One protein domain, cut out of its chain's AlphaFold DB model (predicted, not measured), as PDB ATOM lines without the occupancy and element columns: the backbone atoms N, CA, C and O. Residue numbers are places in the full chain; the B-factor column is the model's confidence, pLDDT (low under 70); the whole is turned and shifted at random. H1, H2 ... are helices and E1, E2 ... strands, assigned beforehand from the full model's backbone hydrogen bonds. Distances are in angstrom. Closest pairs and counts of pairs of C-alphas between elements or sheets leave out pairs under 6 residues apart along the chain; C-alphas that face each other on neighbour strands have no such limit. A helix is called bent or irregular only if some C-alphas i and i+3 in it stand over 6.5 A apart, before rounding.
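AT A GLANCE: This is residues 5 to 123 of the 124 residues of an uncharacterized protein of Virgibacillus indicus (UniProt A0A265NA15). Picture a curled, five-stranded sheet, bent like part of a barrel, with helix H1 packed on it through residues 75 to 84. A second, longer helix, H2, runs away from this body at the end of the printed part, and residues 114 to 123 stick out. The printed part has 119 residues, with elements in the order E1 E2 E3 E4 H1 E5 H2; the sheet runs E4 E3 E2 E1 E5, antiparallel throughout, and the class is mixed, helices and strands. The whole is compact, with a radius of gyration of the C-alphas of 15.2 A, yet elongated in outline, spanning 53 by 31 by 23 A.

HOW THE PARTS SIT: Start at E1, residues 5 to 10, and go on to E2, residues 18 to 26: they form a hairpin, with N 9 and O 21 within hydrogen-bond range at 2.8 A. E3, residues 32 to 39, makes a hairpin with E2, where N 35 and O 22 are 2.8 A apart. E4, residues 48 to 52, makes a hairpin with E3, where N 38 and O 49 are 2.7 A apart. These four strands are a meander, each the antiparallel neighbour of the one before. Beyond E4, look for residues 65 to 66, which pair antiparallel with residues 49 to 50. H1, residues 73 to 84, is on the sheet at a height over the sheet of 7.2 A; the sheet and H1 are two layers, a helix on one face of a sheet. It lies over E2, but only just, with 3 of its 12 C-alphas falling on that strand; the closest C-alphas of the two are those of Val 19 and Ile 83, 7.3 A apart. On the local plane it runs slantwise to the strands, at 37 degrees to E2. E5, residues 92 to 94, is an edge strand beside E1, with N 92 and O 8 at 2.8 A. H2, residues 103 to 121, is not on the sheet and is apart from H1. In H1 and H2 every O i to N i+4 pair is within hydrogen-bond range.

IN THESE COORDINATES: Find C-alpha 5 at (21.155, 24.360, 38.128), where E1 begins. E2 is 23.8 A long and E3 22.8 A. H1 begins at C-alpha 73, (22.383, 41.453, 33.945), and is 16.4 A long. H2, 27.5 A long, ends at C-alpha 121, (38.756, 14.729, 63.209).

THE WHOLE: The two C-alphas farthest apart are those of Gln 86 and Glu 123, at 53.3 A. The printed part has no cut. The link from E4 to H1, residues 53 to 72, is long. The model's pLDDT is under 70 in residues 40 to 46, 54 to 64, 86 to 88 and 101 to 123.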
ATOM      1  N   LYS A   5      22.482  23.754  38.155       82.69
ATOM      2  CA  LYS A   5      21.155  24.360  38.128       82.69
ATOM      3  C   LYS A   5      21.032  25.206  39.374       82.69
ATOM      4  O   LYS A   5      21.444  24.754  40.440       82.69
ATOM      5  N   ALA A   6      20.461  26.389  39.246       87.38
ATOM      6  CA  ALA A   6      20.167  27.210  40.402       87.38
ATOM      7  C   ALA A   6      18.710  27.657  40.379       87.38
ATOM      8  O   ALA A   6      18.048  27.627  39.339       87.38
ATOM      9  N   ARG A   7      18.202  28.033  41.544       91.69
ATOM     10  CA  ARG A   7      16.898  28.670  41.679       91.69
ATOM     11  C   ARG A   7      16.915  29.645  42.842       91.69
ATOM     12  O   ARG A   7      17.652  29.438  43.801       91.69
ATOM     13  N   ILE A   8      16.100  30.680  42.748       90.94
ATOM     14  CA  ILE A   8      15.863  31.620  43.838       90.94
ATOM     15  C   ILE A   8      14.404  31.482  44.255       90.94
ATOM     16  O   ILE A   8      13.525  31.480  43.396       90.94
ATOM     17  N   GLU A   9      14.142  31.352  45.548       91.31
ATOM     18  CA  GLU A   9      12.799  31.214  46.113       91.31
ATOM     19  C   GLU A   9      12.558  32.265  47.198       91.31
ATOM     20  O   GLU A   9      13.499  32.842  47.743       91.31
ATOM     21  N   GLU A  10      11.290  32.544  47.496       87.56
ATOM     22  CA  GLU A  10      10.934  33.416  48.614       87.56
ATOM     23  C   GLU A  10      11.437  32.805  49.927       87.56
ATOM     24  O   GLU A  10      11.180  31.631  50.218       87.56
ATOM     25  N   ASN A  11      12.136  33.611  50.728       85.69
ATOM     26  CA  ASN A  11      12.558  33.176  52.047       85.69
ATOM     27  C   ASN A  11      11.333  33.143  52.968       85.69
ATOM     28  O   ASN A  11      10.700  34.160  53.237       85.69
ATOM     29  N   ASN A  12      10.990  31.946  53.442       79.12
ATOM     30  CA  ASN A  12       9.860  31.737  54.351       79.12
ATOM     31  C   ASN A  12      10.261  31.890  55.828       79.12
ATOM     32  O   ASN A  12       9.438  31.697  56.730       79.12
ATOM     33  N   GLU A  13      11.531  32.199  56.090       77.94
ATOM     34  CA  GLU A  13      12.042  32.439  57.428       77.94
ATOM     35  C   GLU A  13      11.903  33.923  57.788       77.94
ATOM     36  O   GLU A  13      11.967  34.815  56.952       77.94
ATOM     37  N   ASN A  14      11.682  34.229  59.065       74.75
ATOM     38  CA  ASN A  14      11.561  35.621  59.504       74.75
ATOM     39  C   ASN A  14      12.924  36.147  59.975       74.75
ATOM     40  O   ASN A  14      13.094  36.493  61.148       74.75
ATOM     41  N   VAL A  15      13.913  36.119  59.077       79.94
ATOM     42  CA  VAL A  15      15.289  36.561  59.349       79.94
ATOM     43  C   VAL A  15      15.473  37.988  58.839       79.94
ATOM     44  O   VAL A  15      15.263  38.292  57.669       79.94
ATOM     45  N   VAL A  16      15.869  38.895  59.733       77.81
ATOM     46  CA  VAL A  16      16.040  40.315  59.394       77.81
ATOM     47  C   VAL A  16      17.143  40.481  58.348       77.81
ATOM     48  O   VAL A  16      18.277  40.075  58.579       77.81
ATOM     49  N   GLY A  17      16.812  41.141  57.236       78.69
ATOM     50  CA  GLY A  17      17.756  41.462  56.160       78.69
ATOM     51  C   GLY A  17      17.850  40.405  55.058       78.69
ATOM     52  O   GLY A  17      18.383  40.717  53.995       78.69
ATOM     53  N   VAL A  18      17.293  39.209  55.271       85.81
ATOM     54  CA  VAL A  18      17.157  38.177  54.235       85.81
ATOM     55  C   VAL A  18      15.896  38.457  53.420       85.81
ATOM     56  O   VAL A  18      14.840  38.743  53.982       85.81
ATOM     57  N   VAL A  19      16.012  38.400  52.095       86.69
ATOM     58  CA  VAL A  19      14.907  38.681  51.162       86.69
ATOM     59  C   VAL A  19      14.534  37.487  50.285       86.69
ATOM     60  O   VAL A  19      13.433  37.456  49.744       86.69
ATOM     61  N   ALA A  20      15.425  36.505  50.140       89.69
ATOM     62  CA  ALA A  20      15.187  35.291  49.363       89.69
ATOM     63  C   ALA A  20      16.181  34.181  49.737       89.69
ATOM     64  O   ALA A  20      17.224  34.448  50.337       89.69
ATOM     65  N   ASP A  21      15.872  32.956  49.324       90.06
ATOM     66  CA  ASP A  21      16.770  31.806  49.371       90.06
ATOM     67  C   ASP A  21      17.327  31.521  47.977       90.06
ATOM     68  O   ASP A  21      16.588  31.478  46.993       90.06
ATOM     69  N   PHE A  22      18.633  31.300  47.880       89.06
ATOM     70  CA  PHE A  22      19.318  30.918  46.654       89.06
ATOM     71  C   PHE A  22      19.834  29.486  46.766       89.06
ATOM     72  O   PHE A  22      20.713  29.176  47.568       89.06
ATOM     73  N   TYR A  23      19.298  28.609  45.925       87.19
ATOM     74  CA  TYR A  23      19.655  27.200  45.877       87.19
ATOM     75  C   TYR A  23      20.497  26.912  44.649       87.19
ATOM     76  O   TYR A  23      20.125  27.268  43.529       87.19
ATOM     77  N   ILE A  24      21.592  26.184  44.839       82.88
ATOM     78  CA  ILE A  24      22.458  25.729  43.755       82.88
ATOM     79  C   ILE A  24      22.628  24.224  43.873       82.88
ATOM     80  O   ILE A  24      23.100  23.723  44.892       82.88
ATOM     81  N   ALA A  25      22.286  23.506  42.808       81.81
ATOM     82  CA  ALA A  25      22.403  22.063  42.724       81.81
ATOM     83  C   ALA A  25      23.417  21.645  41.653       81.81
ATOM     84  O   ALA A  25      23.383  22.089  40.497       81.81
ATOM     85  N   ASN A  26      24.300  20.720  42.020       76.69
ATOM     86  CA  ASN A  26      25.147  20.012  41.069       76.69
ATOM     87  C   ASN A  26      24.293  18.996  40.296       76.69
ATOM     88  O   ASN A  26      23.746  18.062  40.866       76.69
ATOM     89  N   SER A  27      24.199  19.131  38.976       75.81
ATOM     90  CA  SER A  27      23.368  18.260  38.127       75.81
ATOM     91  C   SER A  27      23.922  16.838  37.971       75.81
ATOM     92  O   SER A  27      23.240  15.994  37.394       75.81
ATOM     93  N   ILE A  28      25.151  16.570  38.430       78.62
ATOM     94  CA  ILE A  28      25.773  15.238  38.423       78.62
ATOM     95  C   ILE A  28      25.558  14.539  39.767       78.62
ATOM     96  O   ILE A  28      25.101  13.398  39.783       78.62
ATOM     97  N   THR A  29      25.902  15.193  40.881       79.12
ATOM     98  CA  THR A  29      25.811  14.587  42.226       79.12
ATOM     99  C   THR A  29      24.442  14.775  42.872       79.12
ATOM    100  O   THR A  29      24.095  14.039  43.790       79.12
ATOM    101  N   ASN A  30      23.645  15.717  42.363       76.50
ATOM    102  CA  ASN A  30      22.380  16.166  42.940       76.50
ATOM    103  C   ASN A  30      22.519  16.707  44.373       76.50
ATOM    104  O   ASN A  30      21.540  16.766  45.116       76.50
ATOM    105  N   GLU A  31      23.738  17.085  44.758       75.50
ATOM    106  CA  GLU A  31      24.006  17.808  45.994       75.50
ATOM    107  C   GLU A  31      23.582  19.261  45.811       75.50
ATOM    108  O   GLU A  31      23.894  19.886  44.793       75.50
ATOM    109  N   GLU A  32      22.856  19.770  46.801       80.50
ATOM    110  CA  GLU A  32      22.293  21.110  46.811       80.50
ATOM    111  C   GLU A  32      22.843  21.899  47.992       80.50
ATOM    112  O   GLU A  32      22.933  21.391  49.111       80.50
ATOM    113  N   VAL A  33      23.194  23.151  47.724       77.81
ATOM    114  CA  VAL A  33      23.588  24.136  48.725       77.81
ATOM    115  C   VAL A  33      22.524  25.225  48.756       77.81
ATOM    116  O   VAL A  33      22.069  25.670  47.701       77.81
ATOM    117  N   SER A  34      22.145  25.639  49.965       82.88
ATOM    118  CA  SER A  34      21.250  26.769  50.210       82.88
ATOM    119  C   SER A  34      22.049  27.950  50.750       82.88
ATOM    120  O   SER A  34      22.876  27.779  51.649       82.88
ATOM    121  N   LEU A  35      21.796  29.128  50.194       85.19
ATOM    122  CA  LEU A  35      22.399  30.407  50.549       85.19
ATOM    123  C   LEU A  35      21.286  31.427  50.782       85.19
ATOM    124  O   LEU A  35      20.232  31.353  50.156       85.19
ATOM    125  N   TRP A  36      21.526  32.400  51.648       87.31
ATOM    126  CA  TRP A  36      20.613  33.519  51.841       87.31
ATOM    127  C   TRP A  36      20.950  34.659  50.901       87.31
ATOM    128  O   TRP A  36      22.120  34.981  50.704       87.31
ATOM    129  N   VAL A  37      19.914  35.298  50.367       88.56
ATOM    130  CA  VAL A  37      20.026  36.579  49.680       88.56
ATOM    131  C   VAL A  37      19.740  37.692  50.676       88.56
ATOM    132  O   VAL A  37      18.655  37.755  51.254       88.56
ATOM    133  N   LEU A  38      20.702  38.588  50.848       86.69
ATOM    134  CA  LEU A  38      20.630  39.748  51.719       86.69
ATOM    135  C   LEU A  38      20.357  41.014  50.914       86.69
ATOM    136  O   LEU A  38      20.930  41.204  49.842       86.69
ATOM    137  N   ASN A  39      19.551  41.909  51.481       84.69
ATOM    138  CA  ASN A  39      19.525  43.304  51.058       84.69
ATOM    139  C   ASN A  39      20.676  44.043  51.755       84.69
ATOM    140  O   ASN A  39      20.685  44.168  52.986       84.69
ATOM    141  N   GLY A  40      21.680  44.447  50.983       66.75
ATOM    142  CA  GLY A  40      22.874  45.078  51.514       66.75
ATOM    143  C   GLY A  40      22.733  46.589  51.556       66.75
ATOM    144  O   GLY A  40      22.888  47.269  50.554       66.75
ATOM    145  N   ASP A  41      22.563  47.063  52.783       62.06
ATOM    146  CA  ASP A  41      22.591  48.453  53.228       62.06
ATOM    147  C   ASP A  41      21.265  49.232  53.161       62.06
ATOM    148  O   ASP A  41      20.450  49.141  52.248       62.06
ATOM    149  N   TYR A  42      21.028  50.007  54.221       50.62
ATOM    150  CA  TYR A  42      19.767  50.716  54.467       50.62
ATOM    151  C   TYR A  42      19.561  51.923  53.529       50.62
ATOM    152  O   TYR A  42      18.427  52.410  53.417       50.62
ATOM    153  N   ASP A  43      20.634  52.390  52.879       51.72
ATOM    154  CA  ASP A  43      20.666  53.607  52.060       51.72
ATOM    155  C   ASP A  43      20.508  53.344  50.544       51.72
ATOM    156  O   ASP A  43      19.810  54.122  49.891       51.72
ATOM    157  N   ASP A  44      21.039  52.235  50.005       59.50
ATOM    158  CA  ASP A  44      20.859  51.795  48.605       59.50
ATOM    159  C   ASP A  44      20.132  50.443  48.572       59.50
ATOM    160  O   ASP A  44      20.708  49.365  48.493       59.50
ATOM    161  N   LYS A  45      18.803  50.519  48.659       61.81
ATOM    162  CA  LYS A  45      17.902  49.376  48.897       61.81
ATOM    163  C   LYS A  45      17.885  48.312  47.803       61.81
ATOM    164  O   LYS A  45      17.124  47.358  47.944       61.81
ATOM    165  N   GLU A  46      18.604  48.522  46.711       67.69
ATOM    166  CA  GLU A  46      18.562  47.672  45.527       67.69
ATOM    167  C   GLU A  46      19.744  46.694  45.488       67.69
ATOM    168  O   GLU A  46      19.683  45.711  44.751       67.69
ATOM    169  N   ASP A  47      20.780  46.865  46.312       82.69
ATOM    170  CA  ASP A  47      21.918  45.952  46.287       82.69
ATOM    171  C   ASP A  47      21.606  44.610  46.962       82.69
ATOM    172  O   ASP A  47      21.219  44.519  48.129       82.69
ATOM    173  N   LEU A  48      21.811  43.533  46.204       87.25
ATOM    174  CA  LEU A  48      21.551  42.164  46.635       87.25
ATOM    175  C   LEU A  48      22.857  41.394  46.756       87.25
ATOM    176  O   LEU A  48      23.692  41.423  45.853       87.25
ATOM    177  N   TYR A  49      23.003  40.652  47.843       85.62
ATOM    178  CA  TYR A  49      24.189  39.850  48.113       85.62
ATOM    179  C   TYR A  49      23.806  38.429  48.499       85.62
ATOM    180  O   TYR A  49      22.720  38.220  49.021       85.62
ATOM    181  N   ILE A  50      24.690  37.456  48.290       83.06
ATOM    182  CA  ILE A  50      24.505  36.085  48.783       83.06
ATOM    183  C   ILE A  50      25.454  35.788  49.942       83.06
ATOM    184  O   ILE A  50      26.607  36.218  49.912       83.06
ATOM    185  N   CYS A  51      24.980  35.045  50.942       78.69
ATOM    186  CA  CYS A  51      25.787  34.555  52.057       78.69
ATOM    187  C   CYS A  51      25.382  33.131  52.489       78.69
ATOM    188  O   CYS A  51      24.279  32.676  52.180       78.69
ATOM    189  N   PRO A  52      26.236  32.414  53.237       76.81
ATOM    190  CA  PRO A  52      25.860  31.147  53.865       76.81
ATOM    191  C   PRO A  52      24.694  31.292  54.860       76.81
ATOM    192  O   PRO A  52      24.529  32.337  55.487       76.81
ATOM    193  N   THR A  53      23.913  30.221  55.031       71.50
ATOM    194  CA  THR A  53      22.730  30.160  55.918       71.50
ATOM    195  C   THR A  53      23.063  29.874  57.391       71.50
ATOM    196  O   THR A  53      22.226  30.080  58.266       71.50
ATOM    197  N   ASP A  54      24.276  29.404  57.708       66.62
ATOM    198  CA  ASP A  54      24.706  29.119  59.085       66.62
ATOM    199  C   ASP A  54      25.573  30.254  59.650       66.62
ATOM    200  O   ASP A  54      26.765  30.359  59.360       66.62
ATOM    201  N   SER A  55      24.975  31.076  60.515       52.34
ATOM    202  CA  SER A  55      25.640  32.191  61.201       52.34
ATOM    203  C   SER A  55      26.629  31.766  62.294       52.34
ATOM    204  O   SER A  55      27.343  32.615  62.824       52.34
ATOM    205  N   ASN A  56      26.642  30.490  62.701       51.09
ATOM    206  CA  ASN A  56      27.648  29.927  63.613       51.09
ATOM    207  C   ASN A  56      28.788  29.242  62.860       51.09
ATOM    208  O   ASN A  56      29.715  28.722  63.484       51.09
ATOM    209  N   SER A  57      28.733  29.252  61.530       53.53
ATOM    210  CA  SER A  57      29.836  28.804  60.716       53.53
ATOM    211  C   SER A  57      31.067  29.663  61.008       53.53
ATOM    212  O   SER A  57      31.023  30.895  60.959       53.53
ATOM    213  N   GLU A  58      32.213  29.017  61.232       47.75
ATOM    214  CA  GLU A  58      33.531  29.673  61.272       47.75
ATOM    215  C   GLU A  58      33.860  30.396  59.940       47.75
ATOM    216  O   GLU A  58      34.910  31.016  59.791       47.75
ATOM    217  N   HIS A  59      32.960  30.308  58.954       48.09
ATOM    218  CA  HIS A  59      32.992  30.949  57.645       48.09
ATOM    219  C   HIS A  59      32.263  32.304  57.599       48.09
ATOM    220  O   HIS A  59      32.170  32.874  56.519       48.09
ATOM    221  N   ASN A  60      31.812  32.855  58.737       43.03
ATOM    222  CA  ASN A  60      31.192  34.192  58.837       43.03
ATOM    223  C   ASN A  60      32.034  35.336  58.232       43.03
ATOM    224  O   ASN A  60      31.497  36.385  57.892       43.03
ATOM    225  N   GLU A  61      33.352  35.159  58.109       43.56
ATOM    226  CA  GLU A  61      34.257  36.143  57.494       43.56
ATOM    227  C   GLU A  61      34.366  36.005  55.962       43.56
ATOM    228  O   GLU A  61      35.056  36.795  55.317       43.56
ATOM    229  N   LEU A  62      33.717  35.005  55.360       49.31
ATOM    230  CA  LEU A  62      33.867  34.654  53.953       49.31
ATOM    231  C   LEU A  62      32.540  34.774  53.196       49.31
ATOM    232  O   LEU A  62      31.580  34.061  53.467       49.31
ATOM    233  N   MET A  63      32.596  35.599  52.150       56.19
ATOM    234  CA  MET A  63      31.726  35.570  50.970       56.19
ATOM    235  C   MET A  63      30.313  36.126  51.156       56.19
ATOM    236  O   MET A  63      29.324  35.434  50.951       56.19
ATOM    237  N   VAL A  64      30.233  37.429  51.425       66.25
ATOM    238  CA  VAL A  64      29.127  38.241  50.901       66.25
ATOM    239  C   VAL A  64      29.476  38.534  49.439       66.25
ATOM    240  O   VAL A  64      30.340  39.366  49.166       66.25
ATOM    241  N   VAL A  65      28.899  37.781  48.502       77.31
ATOM    242  CA  VAL A  65      29.131  37.981  47.058       77.31
ATOM    243  C   VAL A  65      28.016  38.850  46.508       77.31
ATOM    244  O   VAL A  65      26.851  38.623  46.827       77.31
ATOM    245  N   TYR A  66      28.360  39.836  45.686       83.25
ATOM    246  CA  TYR A  66      27.359  40.675  45.046       83.25
ATOM    247  C   TYR A  66      26.583  39.859  44.009       83.25
ATOM    248  O   TYR A  66      27.169  39.208  43.147       83.25
ATOM    249  N   MET A  67      25.254  39.866  44.093       86.31
ATOM    250  CA  MET A  67      24.397  39.020  43.258       86.31
ATOM    251  C   MET A  67      24.490  39.394  41.769       86.31
ATOM    252  O   MET A  67      24.277  38.539  40.910       86.31
ATOM    253  N   TYR A  68      24.876  40.632  41.451       84.19
ATOM    254  CA  TYR A  68      25.178  41.059  40.081       84.19
ATOM    255  C   TYR A  68      26.349  40.279  39.464       84.19
ATOM    256  O   TYR A  68      26.349  40.026  38.267       84.19
ATOM    257  N   ASP A  69      27.320  39.841  40.273       82.56
ATOM    258  CA  ASP A  69      28.442  39.017  39.800       82.56
ATOM    259  C   ASP A  69      28.046  37.535  39.635       82.56
ATOM    260  O   ASP A  69      28.788  36.728  39.068       82.56
ATOM    261  N   VAL A  70      26.874  37.153  40.153       83.44
ATOM    262  CA  VAL A  70      26.354  35.780  40.139       83.44
ATOM    263  C   VAL A  70      25.382  35.573  38.990       83.44
ATOM    264  O   VAL A  70      25.429  34.525  38.345       83.44
ATOM    265  N   LEU A  71      24.511  36.544  38.734       86.62
ATOM    266  CA  LEU A  71      23.456  36.471  37.731       86.62
ATOM    267  C   LEU A  71      23.842  37.200  36.447       86.62
ATOM    268  O   LEU A  71      24.671  38.101  36.435       86.62
ATOM    269  N   SER A  72      23.197  36.839  35.343       86.69
ATOM    270  CA  SER A  72      23.184  37.700  34.166       86.69
ATOM    271  C   SER A  72      22.540  39.049  34.498       86.69
ATOM    272  O   SER A  72      21.649  39.126  35.343       86.69
ATOM    273  N   ASP A  73      22.952  40.105  33.796       86.88
ATOM    274  CA  ASP A  73      22.383  41.453  33.945       86.88
ATOM    275  C   ASP A  73      20.843  41.444  33.861       86.88
ATOM    276  O   ASP A  73      20.156  42.028  34.697       86.88
ATOM    277  N   GLU A  74      20.298  40.691  32.900       90.06
ATOM    278  CA  GLU A  74      18.855  40.504  32.726       90.06
ATOM    279  C   GLU A  74      18.204  39.875  33.966       90.06
ATOM    280  O   GLU A  74      17.194  40.378  34.460       90.06
ATOM    281  N   LYS A  75      18.797  38.801  34.501       89.81
ATOM    282  CA  LYS A  75      18.238  38.070  35.644       89.81
ATOM    283  C   LYS A  75      18.399  38.808  36.959       89.81
ATOM    284  O   LYS A  75      17.507  38.729  37.799       89.81
ATOM    285  N   PHE A  76      19.482  39.557  37.124       89.69
ATOM    286  CA  PHE A  76      19.671  40.421  38.278       89.69
ATOM    287  C   PHE A  76      18.574  41.488  38.363       89.69
ATOM    288  O   PHE A  76      17.900  41.592  39.388       89.69
ATOM    289  N   HIS A  77      18.317  42.209  37.267       88.50
ATOM    290  CA  HIS A  77      17.266  43.228  37.231       88.50
ATOM    291  C   HIS A  77      15.860  42.622  37.334       88.50
ATOM    292  O   HIS A  77      14.984  43.203  37.975       88.50
ATOM    293  N   GLU A  78      15.608  41.454  36.730       89.50
ATOM    294  CA  GLU A  78      14.345  40.719  36.915       89.50
ATOM    295  C   GLU A  78      14.123  40.391  38.399       89.50
ATOM    296  O   GLU A  78      13.041  40.620  38.942       89.50
ATOM    297  N   PHE A  79      15.164  39.906  39.075       88.62
ATOM    298  CA  PHE A  79      15.100  39.529  40.477       88.62
ATOM    299  C   PHE A  79      14.903  40.736  41.404       88.62
ATOM    300  O   PHE A  79      13.992  40.711  42.233       88.62
ATOM    301  N   GLN A  80      15.657  41.824  41.214       87.00
ATOM    302  CA  GLN A  80      15.444  43.082  41.940       87.00
ATOM    303  C   GLN A  80      14.008  43.597  41.779       87.00
ATOM    304  O   GLN A  80      13.366  43.960  42.765       87.00
ATOM    305  N   ASN A  81      13.468  43.586  40.556       86.44
ATOM    306  CA  ASN A  81      12.093  44.019  40.309       86.44
ATOM    307  C   ASN A  81      11.069  43.164  41.060       86.44
ATOM    308  O   ASN A  81      10.117  43.701  41.630       86.44
ATOM    309  N   ASN A  82      11.270  41.846  41.099       86.50
ATOM    310  CA  ASN A  82      10.374  40.954  41.825       86.50
ATOM    311  C   ASN A  82      10.395  41.225  43.336       86.50
ATOM    312  O   ASN A  82       9.333  41.273  43.953       86.50
ATOM    313  N   ILE A  83      11.577  41.456  43.913       83.44
ATOM    314  CA  ILE A  83      11.744  41.678  45.355       83.44
ATOM    315  C   ILE A  83      11.292  43.084  45.788       83.44
ATOM    316  O   ILE A  83      10.649  43.229  46.828       83.44
ATOM    317  N   PHE A  84      11.584  44.129  45.006       79.25
ATOM    318  CA  PHE A  84      11.386  45.522  45.436       79.25
ATOM    319  C   PHE A  84      10.155  46.214  44.843       79.25
ATOM    320  O   PHE A  84       9.672  47.198  45.413       79.25
ATOM    321  N   HIS A  85       9.599  45.711  43.737       74.19
ATOM    322  CA  HIS A  85       8.545  46.400  42.983       74.19
ATOM    323  C   HIS A  85       7.194  45.659  42.934       74.19
ATOM    324  O   HIS A  85       6.373  45.933  42.062       74.19
ATOM    325  N   GLN A  86       6.906  44.832  43.951       58.97
ATOM    326  CA  GLN A  86       5.578  44.256  44.246       58.97
ATOM    327  C   GLN A  86       5.020  43.309  43.173       58.97
ATOM    328  O   GLN A  86       3.876  43.448  42.734       58.97
ATOM    329  N   THR A  87       5.803  42.303  42.799       58.69
ATOM    330  CA  THR A  87       5.270  41.133  42.087       58.69
ATOM    331  C   THR A  87       5.229  39.966  43.070       58.69
ATOM    332  O   THR A  87       6.131  39.857  43.895       58.69
ATOM    333  N   ASP A  88       4.199  39.111  43.023       64.00
ATOM    334  CA  ASP A  88       4.218  37.839  43.760       64.00
ATOM    335  C   ASP A  88       5.469  37.069  43.315       64.00
ATOM    336  O   ASP A  88       5.533  36.573  42.184       64.00
ATOM    337  N   PHE A  89       6.500  37.041  44.163       71.88
ATOM    338  CA  PHE A  89       7.780  36.444  43.816       71.88
ATOM    339  C   PHE A  89       7.649  34.922  43.829       71.88
ATOM    340  O   PHE A  89       7.790  34.254  44.849       71.88
ATOM    341  N   THR A  90       7.348  34.355  42.667       72.12
ATOM    342  CA  THR A  90       7.415  32.910  42.447       72.12
ATOM    343  C   THR A  90       8.850  32.482  42.167       72.12
ATOM    344  O   THR A  90       9.600  33.235  41.547       72.12
ATOM    345  N   ALA A  91       9.197  31.250  42.547       83.56
ATOM    346  CA  ALA A  91      10.526  30.675  42.345       83.56
ATOM    347  C   ALA A  91      11.103  30.959  40.941       83.56
ATOM    348  O   ALA A  91      10.513  30.590  39.920       83.56
ATOM    349  N   MET A  92      12.280  31.582  40.899       88.50
ATOM    350  CA  MET A  92      13.024  31.887  39.683       88.50
ATOM    351  C   MET A  92      14.002  30.750  39.396       88.50
ATOM    352  O   MET A  92      14.962  30.557  40.132       88.50
ATOM    353  N   ASN A  93      13.774  29.999  38.319       88.75
ATOM    354  CA  ASN A  93      14.715  28.972  37.869       88.75
ATOM    355  C   ASN A  93      15.791  29.607  36.983       88.75
ATOM    356  O   ASN A  93      15.465  30.399  36.102       88.75
ATOM    357  N   LEU A  94      17.048  29.231  37.205       86.19
ATOM    358  CA  LEU A  94      18.213  29.779  36.514       86.19
ATOM    359  C   LEU A  94      18.903  28.671  35.719       86.19
ATOM    360  O   LEU A  94      19.329  27.646  36.270       86.19
ATOM    361  N   GLU A  95      19.005  28.871  34.408       80.56
ATOM    362  CA  GLU A  95      19.776  27.999  33.533       80.56
ATOM    363  C   GLU A  95      21.274  28.327  33.618       80.56
ATOM    364  O   GLU A  95      21.695  29.356  34.135       80.56
ATOM    365  N   THR A  96      22.129  27.464  33.066       73.56
ATOM    366  CA  THR A  96      23.586  27.693  33.081       73.56
ATOM    367  C   THR A  96      23.997  29.007  32.402       73.56
ATOM    368  O   THR A  96      25.040  29.553  32.735       73.56
ATOM    369  N   ALA A  97      23.208  29.507  31.445       75.50
ATOM    370  CA  ALA A  97      23.466  30.782  30.773       75.50
ATOM    371  C   ALA A  97      23.130  32.009  31.642       75.50
ATOM    372  O   ALA A  97      23.625  33.099  31.367       75.50
ATOM    373  N   ASP A  98      22.319  31.818  32.683       82.75
ATOM    374  CA  ASP A  98      21.872  32.868  33.597       82.75
ATOM    375  C   ASP A  98      22.861  33.123  34.738       82.75
ATOM    376  O   ASP A  98      22.684  34.070  35.497       82.75
ATOM    377  N   LEU A  99      23.890  32.283  34.869       80.06
ATOM    378  CA  LEU A  99      24.877  32.342  35.938       80.06
ATOM    379  C   LEU A  99      26.219  32.836  35.387       80.06
ATOM    380  O   LEU A  99      26.786  32.228  34.476       80.06
ATOM    381  N   GLN A 100      26.728  33.934  35.942       76.69
ATOM    382  CA  GLN A 100      27.998  34.555  35.553       76.69
ATOM    383  C   GLN A 100      29.194  34.083  36.388       76.69
ATOM    384  O   GLN A 100      30.332  34.150  35.919       76.69
ATOM    385  N   ILE A 101      28.955  33.561  37.590       68.12
ATOM    386  CA  ILE A 101      30.023  33.115  38.487       68.12
ATOM    387  C   ILE A 101      30.649  31.786  38.028       68.12
ATOM    388  O   ILE A 101      29.953  30.850  37.617       68.12
ATOM    389  N   ASP A 102      31.978  31.658  38.158       62.69
ATOM    390  CA  ASP A 102      32.634  30.350  38.085       62.69
ATOM    391  C   ASP A 102      32.371  29.587  39.387       62.69
ATOM    392  O   ASP A 102      33.142  29.627  40.347       62.69
ATOM    393  N   LEU A 103      31.249  28.868  39.412       56.72
ATOM    394  CA  LEU A 103      30.839  28.040  40.542       56.72
ATOM    395  C   LEU A 103      31.927  27.041  40.976       56.72
ATOM    396  O   LEU A 103      31.912  26.621  42.129       56.72
ATOM    397  N   LYS A 104      32.899  26.677  40.119       52.81
ATOM    398  CA  LYS A 104      34.035  25.847  40.556       52.81
ATOM    399  C   LYS A 104      34.885  26.520  41.617       52.81
ATOM    400  O   LYS A 104      35.394  25.800  42.462       52.81
ATOM    401  N   GLU A 105      35.105  27.828  41.552       56.84
ATOM    402  CA  GLU A 105      35.941  28.527  42.535       56.84
ATOM    403  C   GLU A 105      35.225  28.590  43.885       56.84
ATOM    404  O   GLU A 105      35.801  28.219  44.905       56.84
ATOM    405  N   TYR A 106      33.923  28.890  43.855       60.81
ATOM    406  CA  TYR A 106      33.049  28.823  45.024       60.81
ATOM    407  C   TYR A 106      33.062  27.425  45.674       60.81
ATOM    408  O   TYR A 106      33.320  27.286  46.869       60.81
ATOM    409  N   PHE A 107      32.873  26.362  44.882       56.44
ATOM    410  CA  PHE A 107      32.921  24.987  45.391       56.44
ATOM    411  C   PHE A 107      34.329  24.530  45.787       56.44
ATOM    412  O   PHE A 107      34.454  23.752  46.722       56.44
ATOM    413  N   TYR A 108      35.390  24.984  45.117       56.47
ATOM    414  CA  TYR A 108      36.769  24.617  45.451       56.47
ATOM    415  C   TYR A 108      37.164  25.112  46.842       56.47
ATOM    416  O   TYR A 108      37.854  24.403  47.582       56.47
ATOM    417  N   ASP A 109      36.691  26.297  47.218       54.75
ATOM    418  CA  ASP A 109      36.879  26.825  48.563       54.75
ATOM    419  C   ASP A 109      36.047  26.056  49.603       54.75
ATOM    420  O   ASP A 109      36.558  25.778  50.691       54.75
ATOM    421  N   GLU A 110      34.838  25.599  49.264       51.94
ATOM    422  CA  GLU A 110      34.012  24.739  50.129       51.94
ATOM    423  C   GLU A 110      34.566  23.303  50.277       51.94
ATOM    424  O   GLU A 110      34.678  22.780  51.389       51.94
ATOM    425  N   GLU A 111      35.008  22.661  49.192       51.06
ATOM    426  CA  GLU A 111      35.624  21.325  49.213       51.06
ATOM    427  C   GLU A 111      36.933  21.324  50.018       51.06
ATOM    428  O   GLU A 111      37.189  20.409  50.809       51.06
ATOM    429  N   LYS A 112      37.761  22.372  49.888       53.28
ATOM    430  CA  LYS A 112      38.975  22.532  50.707       53.28
ATOM    431  C   LYS A 112      38.677  22.652  52.197       53.28
ATOM    432  O   LYS A 112      39.487  22.187  53.008       53.28
ATOM    433  N   LYS A 113      37.556  23.272  52.565       50.47
ATOM    434  CA  LYS A 113      37.123  23.387  53.961       50.47
ATOM    435  C   LYS A 113      36.686  22.025  54.502       50.47
ATOM    436  O   LYS A 113      37.201  21.621  55.538       50.47
ATOM    437  N   GLN A 114      35.888  21.250  53.758       48.31
ATOM    438  CA  GLN A 114      35.481  19.897  54.181       48.31
ATOM    439  C   GLN A 114      36.661  18.924  54.360       48.31
ATOM    440  O   GLN A 114      36.668  18.105  55.284       48.31
ATOM    441  N   VAL A 115      37.685  19.005  53.500       49.16
ATOM    442  CA  VAL A 115      38.904  18.181  53.623       49.16
ATOM    443  C   VAL A 115      39.717  18.558  54.866       49.16
ATOM    444  O   VAL A 115      40.280  17.679  55.522       49.16
ATOM    445  N   LYS A 116      39.765  19.846  55.232       44.06
ATOM    446  CA  LYS A 116      40.405  20.292  56.478       44.06
ATOM    447  C   LYS A 116      39.677  19.766  57.716       44.06
ATOM    448  O   LYS A 116      40.346  19.278  58.623       44.06
ATOM    449  N   THR A 117      38.345  19.794  57.729       43.41
ATOM    450  CA  THR A 117      37.545  19.311  58.865       43.41
ATOM    451  C   THR A 117      37.738  17.807  59.093       43.41
ATOM    452  O   THR A 117      38.016  17.390  60.213       43.41
ATOM    453  N   LYS A 118      37.734  16.991  58.025       45.34
ATOM    454  CA  LYS A 118      37.974  15.536  58.127       45.34
ATOM    455  C   LYS A 118      39.383  15.164  58.593       45.34
ATOM    456  O   LYS A 118      39.543  14.174  59.303       45.34
ATOM    457  N   ASN A 119      40.403  15.932  58.206       47.62
ATOM    458  CA  ASN A 119      41.770  15.678  58.669       47.62
ATOM    459  C   ASN A 119      41.956  16.039  60.150       47.62
ATOM    460  O   ASN A 119      42.680  15.336  60.845       47.62
ATOM    461  N   CYS A 120      41.271  17.071  60.655       36.34
ATOM    462  CA  CYS A 120      41.308  17.411  62.081       36.34
ATOM    463  C   CYS A 120      40.563  16.396  62.965       36.34
ATOM    464  O   CYS A 120      40.984  16.160  64.093       36.34
ATOM    465  N   GLU A 121      39.494  15.767  62.468       44.97
ATOM    466  CA  GLU A 121      38.756  14.729  63.209       44.97
ATOM    467  C   GLU A 121      39.479  13.371  63.259       44.97
ATOM    468  O   GLU A 121      39.217  12.578  64.156       44.97
ATOM    469  N   MET A 122      40.395  13.090  62.321       45.69
ATOM    470  CA  MET A 122      41.215  11.867  62.329       45.69
ATOM    471  C   MET A 122      42.502  11.982  63.165       45.69
ATOM    472  O   MET A 122      43.163  10.966  63.388       45.69
ATOM    473  N   GLU A 123      42.869  13.187  63.612       45.53
ATOM    474  CA  GLU A 123      44.051  13.443  64.453       45.53
ATOM    475  C   GLU A 123      43.716  13.682  65.944       45.53
ATOM    476  O   GLU A 123      44.628  13.944  66.733       45.53
TER     477      GLU A 123